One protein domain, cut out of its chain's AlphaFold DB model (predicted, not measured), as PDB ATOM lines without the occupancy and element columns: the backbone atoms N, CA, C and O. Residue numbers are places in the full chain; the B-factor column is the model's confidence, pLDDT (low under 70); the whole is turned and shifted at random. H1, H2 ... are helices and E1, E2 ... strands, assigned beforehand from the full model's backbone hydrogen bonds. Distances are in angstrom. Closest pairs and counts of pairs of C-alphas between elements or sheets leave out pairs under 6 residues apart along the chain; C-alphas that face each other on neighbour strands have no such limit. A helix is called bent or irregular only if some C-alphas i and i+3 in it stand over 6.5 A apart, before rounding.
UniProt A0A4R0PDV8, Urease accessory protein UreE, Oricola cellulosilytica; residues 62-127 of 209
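This is residues 62 to 127 of the 209 residues of the protein "Urease accessory protein UreE" of Oricola cellulosilytica (UniProt A0A4R0PDV8). Look for a small, rounded sandwich: a strongly twisted sheet of four strands, E1, E5, E6 and E2, with the long, bent hairpin of E3 and E4 folded over it, the strands of the two sheets crossed at 56 degrees. The sheets' planes are 32 degrees apart, and E4 comes close alongside the edge strand E1, while the one short helix, H1, sits at the turn from E2 into E3. The printed part has 66 residues, with named elements in the order E1 E2 H1 E3 E4 E5 E6, and is mostly strand. The larger sheet, in the order E1, E5, E6, E2, is mixed, and E3 and E4 are antiparallel. The whole is compact, with a radius of gyration of the C-alphas of 10.4 A and spans of 26 by 24 by 22 A.

Start at E1, residues 62 to 66, an edge strand antiparallel to E5, residues 113 to 116; N 66 and O 113 are within hydrogen-bond range at 2.8 A. E2, residues 74 to 78, is the other edge strand, parallel to E6, residues 121 to 126, with N 76 and O 123 at 2.8 A. H1, residues 80 to 83, only grazes this sheet; it is too short for an O i to N i+4 pair, and its one O i to N i+3 pair is within range. Next comes the hairpin of E3, residues 84 to 91, and E4, residues 97 to 107, where N 90 and O 98 are 2.8 A apart. E3 bends by 101 degrees at residue 87, and E4 by 111 degrees at residue 104. The closest C-alphas of E1 and E4, those of Cys 62 and Leu 100, are 4.8 A apart; E1 and E3 are near each other, and E2 and E4 are apart. E5 and E6 form the second hairpin, with N 114 and O 122 at 2.8 A.

Find C-alpha 62 at (290.853, 188.122, 234.462), where E1 begins. E2 covers 13.2 A from C-alpha 74 to 78, and H1 5.3 A from 80 to 83. E3 covers 15.6 A from 84 to 91, and E4, the longest strand, 19.6 A from C-alpha 97 at (287.230, 190.770, 244.042) to C-alpha 107. E5 is short, 9.4 A from 113 to 116. E6 covers 16.1 A and ends at C-alpha 126, at (300.269, 203.074, 239.512).

The two C-alphas farthest apart, those of Ala 81 and Asp 118, are 27.5 A apart. The printed part has no cut and no long link. Its mean pLDDT is 89.5, and no printed residue is under 70.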
ATOM      1  N   CYS A  62     290.235 187.261 235.452       91.25
ATOM      2  CA  CYS A  62     290.853 188.122 234.462       91.25
ATOM      3  C   CYS A  62     291.925 187.311 233.740       91.25
ATOM      4  O   CYS A  62     292.962 186.995 234.326       91.25
ATOM      5  N   THR A  63     291.689 186.984 232.473       87.88
ATOM      6  CA  THR A  63     292.618 186.175 231.662       87.88
ATOM      7  C   THR A  63     293.355 186.990 230.603       87.88
ATOM      8  O   THR A  63     294.319 186.501 230.013       87.88
ATOM      9  N   SER A  64     292.944 188.241 230.367       88.88
ATOM     10  CA  SER A  64     293.524 189.095 229.330       88.88
ATOM     11  C   SER A  64     293.662 190.552 229.774       88.88
ATOM     12  O   SER A  64     292.942 191.028 230.650       88.88
ATOM     13  N   ILE A  65     294.627 191.243 229.163       90.62
ATOM     14  CA  ILE A  65     294.908 192.665 229.376       90.62
ATOM     15  C   ILE A  65     294.592 193.400 228.075       90.62
ATOM     16  O   ILE A  65     295.064 192.990 227.009       90.62
ATOM     17  N   VAL A  66     293.834 194.487 228.163       91.06
ATOM     18  CA  VAL A  66     293.454 195.353 227.043       91.06
ATOM     19  C   VAL A  66     294.053 196.747 227.219       91.06
ATOM     20  O   VAL A  66     294.123 197.271 228.323       91.06
ATOM     21  N   ARG A  67     294.495 197.363 226.117       86.50
ATOM     22  CA  ARG A  67     295.067 198.728 226.110       86.50
ATOM     23  C   ARG A  67     294.117 199.791 225.571       86.50
ATOM     24  O   ARG A  67     294.366 200.981 225.716       86.50
ATOM     25  N   HIS A  68     293.047 199.353 224.920       86.81
ATOM     26  CA  HIS A  68     292.028 200.218 224.355       86.81
ATOM     27  C   HIS A  68     290.683 199.761 224.888       86.81
ATOM     28  O   HIS A  68     290.263 198.631 224.644       86.81
ATOM     29  N   PHE A  69     290.044 200.639 225.641       88.62
ATOM     30  CA  PHE A  69     288.744 200.422 226.245       88.62
ATOM     31  C   PHE A  69     288.097 201.777 226.530       88.62
ATOM     32  O   PHE A  69     288.746 202.821 226.460       88.62
ATOM     33  N   HIS A  70     286.810 201.742 226.828       85.50
ATOM     34  CA  HIS A  70     286.018 202.877 227.279       85.50
ATOM     35  C   HIS A  70     285.267 202.451 228.539       85.50
ATOM     36  O   HIS A  70     285.088 201.255 228.763       85.50
ATOM     37  N   ASP A  71     284.876 203.431 229.353       88.31
ATOM     38  CA  ASP A  71     284.010 203.247 230.521       88.31
ATOM     39  C   ASP A  71     284.476 202.130 231.473       88.31
ATOM     40  O   ASP A  71     283.807 201.103 231.623       88.31
ATOM     41  N   PRO A  72     285.653 202.294 232.110       89.75
ATOM     42  CA  PRO A  72     286.128 201.313 233.070       89.75
ATOM     43  C   PRO A  72     285.146 201.184 234.234       89.75
ATOM     44  O   PRO A  72     284.625 202.176 234.741       89.75
ATOM     45  N   ALA A  73     284.904 199.945 234.653       90.69
ATOM     46  CA  ALA A  73     283.977 199.652 235.734       90.69
ATOM     47  C   ALA A  73     284.567 199.994 237.107       90.69
ATOM     48  O   ALA A  73     283.806 200.258 238.031       90.69
ATOM     49  N   ASP A  74     285.897 199.935 237.239       92.81
ATOM     50  CA  ASP A  74     286.624 200.191 238.483       92.81
ATOM     51  C   ASP A  74     288.119 200.451 238.203       92.81
ATOM     52  O   ASP A  74     288.603 200.282 237.075       92.81
ATOM     53  N   ILE A  75     288.864 200.823 239.239       93.94
ATOM     54  CA  ILE A  75     290.309 201.038 239.242       93.94
ATOM     55  C   ILE A  75     290.942 200.125 240.296       93.94
ATOM     56  O   ILE A  75     290.359 199.837 241.332       93.94
ATOM     57  N   ILE A  76     292.154 199.648 240.035       93.19
ATOM     58  CA  ILE A  76     292.989 198.987 241.032       93.19
ATOM     59  C   ILE A  76     294.314 199.731 241.158       93.19
ATOM     60  O   ILE A  76     295.102 199.796 240.207       93.19
ATOM     61  N   THR A  77     294.569 200.292 242.338       92.38
ATOM     62  CA  THR A  77     295.798 201.033 242.614       92.38
ATOM     63  C   THR A  77     296.880 200.103 243.164       92.38
ATOM     64  O   THR A  77     296.750 199.534 244.247       92.38
ATOM     65  N   LEU A  78     297.983 199.952 242.426       88.00
ATOM     66  CA  LEU A  78     299.076 199.031 242.754       88.00
ATOM     67  C   LEU A  78     300.434 199.743 242.726       88.00
ATOM     68  O   LEU A  78     300.722 200.517 241.811       88.00
ATOM     69  N   ASP A  79     301.299 199.435 243.694       85.12
ATOM     70  CA  ASP A  79     302.717 199.811 243.629       85.12
ATOM     71  C   ASP A  79     303.467 198.977 242.571       85.12
ATOM     72  O   ASP A  79     302.949 198.001 242.019       85.12
ATOM     73  N   GLU A  80     304.690 199.364 242.217       80.69
ATOM     74  CA  GLU A  80     305.498 198.628 241.236       80.69
ATOM     75  C   GLU A  80     305.730 197.155 241.615       80.69
ATOM     76  O   GLU A  80     305.561 196.266 240.774       80.69
ATOM     77  N   ALA A  81     306.003 196.867 242.891       78.56
ATOM     78  CA  ALA A  81     306.268 195.506 243.357       78.56
ATOM     79  C   ALA A  81     305.025 194.598 243.267       78.56
ATOM     80  O   ALA A  81     305.134 193.366 243.156       78.56
ATOM     81  N   ALA A  82     303.830 195.189 243.307       81.12
ATOM     82  CA  ALA A  82     302.546 194.524 243.177       81.12
ATOM     83  C   ALA A  82     302.122 194.263 241.728       81.12
ATOM     84  O   ALA A  82     301.244 193.426 241.505       81.12
ATOM     85  N   ARG A  83     302.764 194.904 240.743       84.25
ATOM     86  CA  ARG A  83     302.337 194.860 239.337       84.25
ATOM     87  C   ARG A  83     302.971 193.754 238.503       84.25
ATOM     88  O   ARG A  83     302.455 193.464 237.434       84.25
ATOM     89  N   HIS A  84     304.019 193.075 238.969       85.44
ATOM     90  CA  HIS A  84     304.545 191.891 238.276       85.44
ATOM     91  C   HIS A  84     303.843 190.615 238.762       85.44
ATOM     92  O   HIS A  84     304.187 190.066 239.816       85.44
ATOM     93  N   ARG A  85     302.805 190.162 238.045       85.44
ATOM     94  CA  ARG A  85     301.928 189.065 238.495       85.44
ATOM     95  C   ARG A  85     301.514 188.148 237.347       85.44
ATOM     96  O   ARG A  85     301.379 188.565 236.204       85.44
ATOM     97  N   ARG A  86     301.294 186.876 237.689       89.44
ATOM     98  CA  ARG A  86     300.679 185.863 236.814       89.44
ATOM     99  C   ARG A  86     299.305 185.471 237.333       89.44
ATOM    100  O   ARG A  86     298.312 185.637 236.641       89.44
ATOM    101  N   ARG A  87     299.280 184.936 238.561       91.94
ATOM    102  CA  ARG A  87     298.081 184.380 239.179       91.94
ATOM    103  C   ARG A  87     297.959 184.810 240.632       91.94
ATOM    104  O   ARG A  87     298.803 184.431 241.442       91.94
ATOM    105  N   VAL A  88     296.949 185.610 240.956       92.06
ATOM    106  CA  VAL A  88     296.711 186.124 242.314       92.06
ATOM    107  C   VAL A  88     295.281 186.654 242.434       92.06
ATOM    108  O   VAL A  88     294.732 187.169 241.463       92.06
ATOM    109  N   VAL A  89     294.672 186.516 243.612       92.62
ATOM    110  CA  VAL A  89     293.392 187.171 243.915       92.62
ATOM    111  C   VAL A  89     293.666 188.638 244.221       92.62
ATOM    112  O   VAL A  89     294.548 188.951 245.021       92.62
ATOM    113  N   MET A  90     292.933 189.518 243.557       92.00
ATOM    114  CA  MET A  90     293.031 190.961 243.696       92.00
ATOM    115  C   MET A  90     291.672 191.536 244.077       92.00
ATOM    116  O   MET A  90     290.629 190.951 243.784       92.00
ATOM    117  N   THR A  91     291.717 192.699 244.708       92.75
ATOM    118  CA  THR A  91     290.546 193.498 245.044       92.75
ATOM    119  C   THR A  91     290.801 194.885 244.482       92.75
ATOM    120  O   THR A  91     291.867 195.449 244.732       92.75
ATOM    121  N   SER A  92     289.878 195.388 243.670       93.50
ATOM    122  CA  SER A  92     289.911 196.765 243.179       93.50
ATOM    123  C   SER A  92     289.618 197.772 244.293       93.50
ATOM    124  O   SER A  92     289.255 197.396 245.413       93.50
ATOM    125  N   ASP A  93     289.757 199.054 243.978       91.94
ATOM    126  CA  ASP A  93     289.608 200.145 244.934       91.94
ATOM    127  C   ASP A  93     288.148 200.269 245.427       91.94
ATOM    128  O   ASP A  93     287.945 200.484 246.625       91.94
ATOM    129  N   ASP A  94     287.141 200.005 244.575       90.88
ATOM    130  CA  ASP A  94     285.722 199.938 244.984       90.88
ATOM    131  C   ASP A  94     285.282 198.544 245.495       90.88
ATOM    132  O   ASP A  94     284.109 198.319 245.816       90.88
ATOM    133  N   GLY A  95     286.214 197.593 245.644       89.56
ATOM    134  CA  GLY A  95     285.977 196.319 246.335       89.56
ATOM    135  C   GLY A  95     285.546 195.140 245.456       89.56
ATOM    136  O   GLY A  95     285.068 194.130 245.978       89.56
ATOM    137  N   VAL A  96     285.712 195.218 244.134       88.56
ATOM    138  CA  VAL A  96     285.497 194.079 243.228       88.56
ATOM    139  C   VAL A  96     286.629 193.069 243.408       88.56
ATOM    140  O   VAL A  96     287.779 193.320 243.053       88.56
ATOM    141  N   GLU A  97     286.298 191.894 243.939       92.62
ATOM    142  CA  GLU A  97     287.230 190.770 244.042       92.62
ATOM    143  C   GLU A  97     287.263 189.950 242.747       92.62
ATOM    144  O   GLU A  97     286.227 189.508 242.236       92.62
ATOM    145  N   PHE A  98     288.465 189.700 242.232       92.31
ATOM    146  CA  PHE A  98     288.683 188.899 241.030       92.31
ATOM    147  C   PHE A  98     290.001 188.121 241.103       92.31
ATOM    148  O   PHE A  98     290.931 188.464 241.833       92.31
ATOM    149  N   LEU A  99     290.095 187.039 240.336       93.50
ATOM    150  CA  LEU A  99     291.314 186.262 240.162       93.50
ATOM    151  C   LEU A  99     292.028 186.728 238.891       93.50
ATOM    152  O   LEU A  99     291.565 186.452 237.786       93.50
ATOM    153  N   LEU A 100     293.190 187.364 239.029       92.50
ATOM    154  CA  LEU A 100     294.112 187.507 237.907       92.50
ATOM    155  C   LEU A 100     294.662 186.119 237.571       92.50
ATOM    156  O   LEU A 100     295.168 185.440 238.465       92.50
ATOM    157  N   ASP A 101     294.551 185.689 236.317       91.88
ATOM    158  CA  ASP A 101     295.057 184.401 235.844       91.88
ATOM    159  C   ASP A 101     295.558 184.508 234.401       91.88
ATOM    160  O   ASP A 101     294.885 184.148 233.435       91.88
ATOM    161  N   LEU A 102     296.759 185.064 234.273       89.56
ATOM    162  CA  LEU A 102     297.439 185.252 233.002       89.56
ATOM    163  C   LEU A 102     298.208 183.980 232.600       89.56
ATOM    164  O   LEU A 102     298.694 183.240 233.466       89.56
ATOM    165  N   PRO A 103     298.397 183.735 231.289       84.81
ATOM    166  CA  PRO A 103     299.194 182.602 230.817       84.81
ATOM    167  C   PRO A 103     300.627 182.636 231.376       84.81
ATOM    168  O   PRO A 103     301.160 181.603 231.785       84.81
ATOM    169  N   GLU A 104     301.202 183.833 231.493       85.38
ATOM    170  CA  GLU A 104     302.549 184.101 231.999       85.38
ATOM    171  C   GLU A 104     302.564 185.306 232.953       85.38
ATOM    172  O   GLU A 104     301.603 186.077 233.012       85.38
ATOM    173  N   ALA A 105     303.638 185.456 233.732       84.81
ATOM    174  CA  ALA A 105     303.806 186.628 234.586       84.81
ATOM    175  C   ALA A 105     304.039 187.867 233.721       84.81
ATOM    176  O   ALA A 105     304.930 187.875 232.875       84.81
ATOM    177  N   ARG A 106     303.239 188.912 233.934       84.81
ATOM    178  CA  ARG A 106     303.366 190.177 233.211       84.81
ATOM    179  C   ARG A 106     303.443 191.330 234.194       84.81
ATOM    180  O   ARG A 106     302.870 191.275 235.282       84.81
ATOM    181  N   LEU A 107     304.165 192.372 233.791       86.06
ATOM    182  CA  LEU A 107     304.139 193.659 234.467       86.06
ATOM    183  C   LEU A 107     302.899 194.426 234.006       86.06
ATOM    184  O   LEU A 107     302.801 194.778 232.831       86.06
ATOM    185  N   LEU A 108     301.967 194.648 234.927       88.25
ATOM    186  CA  LEU A 108     300.780 195.467 234.722       88.25
ATOM    187  C   LEU A 108     301.201 196.938 234.653       88.25
ATOM    188  O   LEU A 108     301.728 197.491 235.623       88.25
ATOM    189  N   ARG A 109     301.025 197.569 233.495       86.69
ATOM    190  CA  ARG A 109     301.414 198.966 233.284       86.69
ATOM    191  C   ARG A 109     300.330 199.910 233.760       86.69
ATOM    192  O   ARG A 109     299.163 199.537 233.879       86.69
ATOM    193  N   HIS A 110     300.719 201.147 234.043       86.44
ATOM    194  CA  HIS A 110     299.723 202.172 234.306       86.44
ATOM    195  C   HIS A 110     298.811 202.346 233.078       86.44
ATOM    196  O   HIS A 110     299.295 202.488 231.957       86.44
ATOM    197  N   GLY A 111     297.495 202.318 233.296       88.56
ATOM    198  CA  GLY A 111     296.488 202.434 232.242       88.56
ATOM    199  C   GLY A 111     296.119 201.119 231.549       88.56
ATOM    200  O   GLY A 111     295.222 201.129 230.710       88.56
ATOM    201  N   ASP A 112     296.748 199.988 231.894       91.38
ATOM    202  CA  ASP A 112     296.302 198.679 231.407       91.38
ATOM    203  C   ASP A 112     294.895 198.361 231.950       91.38
ATOM    204  O   ASP A 112     294.606 198.566 233.129       91.38
ATOM    205  N   GLY A 113     294.022 197.836 231.092       93.19
ATOM    206  CA  GLY A 113     292.692 197.355 231.461       93.19
ATOM    207  C   GLY A 113     292.694 195.845 231.686       93.19
ATOM    208  O   GLY A 113     293.075 195.076 230.805       93.19
ATOM    209  N   LEU A 114     292.249 195.407 232.855       93.19
ATOM    210  CA  LEU A 114     292.057 194.006 233.215       93.19
ATOM    211  C   LEU A 114     290.644 193.584 232.808       93.19
ATOM    212  O   LEU A 114     289.671 194.023 233.423       93.19
ATOM    213  N   LEU A 115     290.531 192.766 231.757       92.94
ATOM    214  CA  LEU A 115     289.239 192.308 231.246       92.94
ATOM    215  C   LEU A 115     288.771 191.078 232.029       92.94
ATOM    216  O   LEU A 115     289.376 190.003 231.947       92.94
ATOM    217  N   LEU A 116     287.677 191.248 232.769       92.94
ATOM    218  CA  LEU A 116     287.010 190.177 233.498       92.94
ATOM    219  C   LEU A 116     286.142 189.321 232.563       92.94
ATOM    220  O   LEU A 116     285.676 189.778 231.520       92.94
ATOM    221  N   GLU A 117     285.866 188.082 232.969       91.94
ATOM    222  CA  GLU A 117     284.989 187.147 232.242       91.94
ATOM    223  C   GLU A 117     283.547 187.654 232.038       91.94
ATOM    224  O   GLU A 117     282.861 187.186 231.133       91.94
ATOM    225  N   ASP A 118     283.080 188.613 232.842       88.81
ATOM    226  CA  ASP A 118     281.756 189.236 232.697       88.81
ATOM    227  C   ASP A 118     281.749 190.470 231.773       88.81
ATOM    228  O   ASP A 118     280.707 191.101 231.593       88.81
ATOM    229  N   GLY A 119     282.899 190.807 231.181       88.62
ATOM    230  CA  GLY A 119     283.073 191.942 230.279       88.62
ATOM    231  C   GLY A 119     283.424 193.260 230.968       88.62
ATOM    232  O   GLY A 119     283.698 194.237 230.274       88.62
ATOM    233  N   ARG A 120     283.457 193.317 232.306       92.00
ATOM    234  CA  ARG A 120     283.923 194.514 233.018       92.00
ATOM    235  C   ARG A 120     285.426 194.695 232.867       92.00
ATOM    236  O   ARG A 120     286.183 193.733 232.741       92.00
ATOM    237  N   ILE A 121     285.850 195.953 232.926       93.81
ATOM    238  CA  ILE A 121     287.253 196.343 232.809       93.81
ATOM    239  C   ILE A 121     287.663 197.066 234.082       93.81
ATOM    240  O   ILE A 121     287.024 198.045 234.465       93.81
ATOM    241  N   ILE A 122     288.729 196.581 234.714       93.38
ATOM    242  CA  ILE A 122     289.350 197.222 235.877       93.38
ATOM    243  C   ILE A 122     290.673 197.839 235.436       93.38
ATOM    244  O   ILE A 122     291.531 197.141 234.899       93.38
ATOM    245  N   VAL A 123     290.852 199.140 235.639       94.56
ATOM    246  CA  VAL A 123     292.045 199.862 235.172       94.56
ATOM    247  C   VAL A 123     293.142 199.827 236.211       94.56
ATOM    248  O   VAL A 123     292.911 200.108 237.379       94.56
ATOM    249  N   VAL A 124     294.363 199.539 235.781       92.38
ATOM    250  CA  VAL A 124     295.532 199.552 236.656       92.38
ATOM    251  C   VAL A 124     296.042 200.981 236.822       92.38
ATOM    252  O   VAL A 124     296.516 201.617 235.875       92.38
ATOM    253  N   GLN A 125     296.013 201.480 238.054       91.31
ATOM    254  CA  GLN A 125     296.627 202.747 238.426       91.31
ATOM    255  C   GLN A 125     297.930 202.497 239.189       91.31
ATOM    256  O   GLN A 125     297.967 201.733 240.149       91.31
ATOM    257  N   ALA A 126     299.024 203.129 238.756       89.31
ATOM    258  CA  ALA A 126     300.269 203.074 239.512       89.31
ATOM    259  C   ALA A 126     300.133 203.968 240.752       89.31
ATOM    260  O   ALA A 126     299.811 205.154 240.637       89.31
ATOM    261  N   ALA A 127     300.362 203.393 241.930       87.75
ATOM    262  CA  ALA A 127     300.314 204.122 243.189       87.75
ATOM    263  C   ALA A 127     301.413 205.203 243.237       87.75
ATOM    264  O   ALA A 127     302.516 204.970 242.735       87.75
TER     265      ALA A 127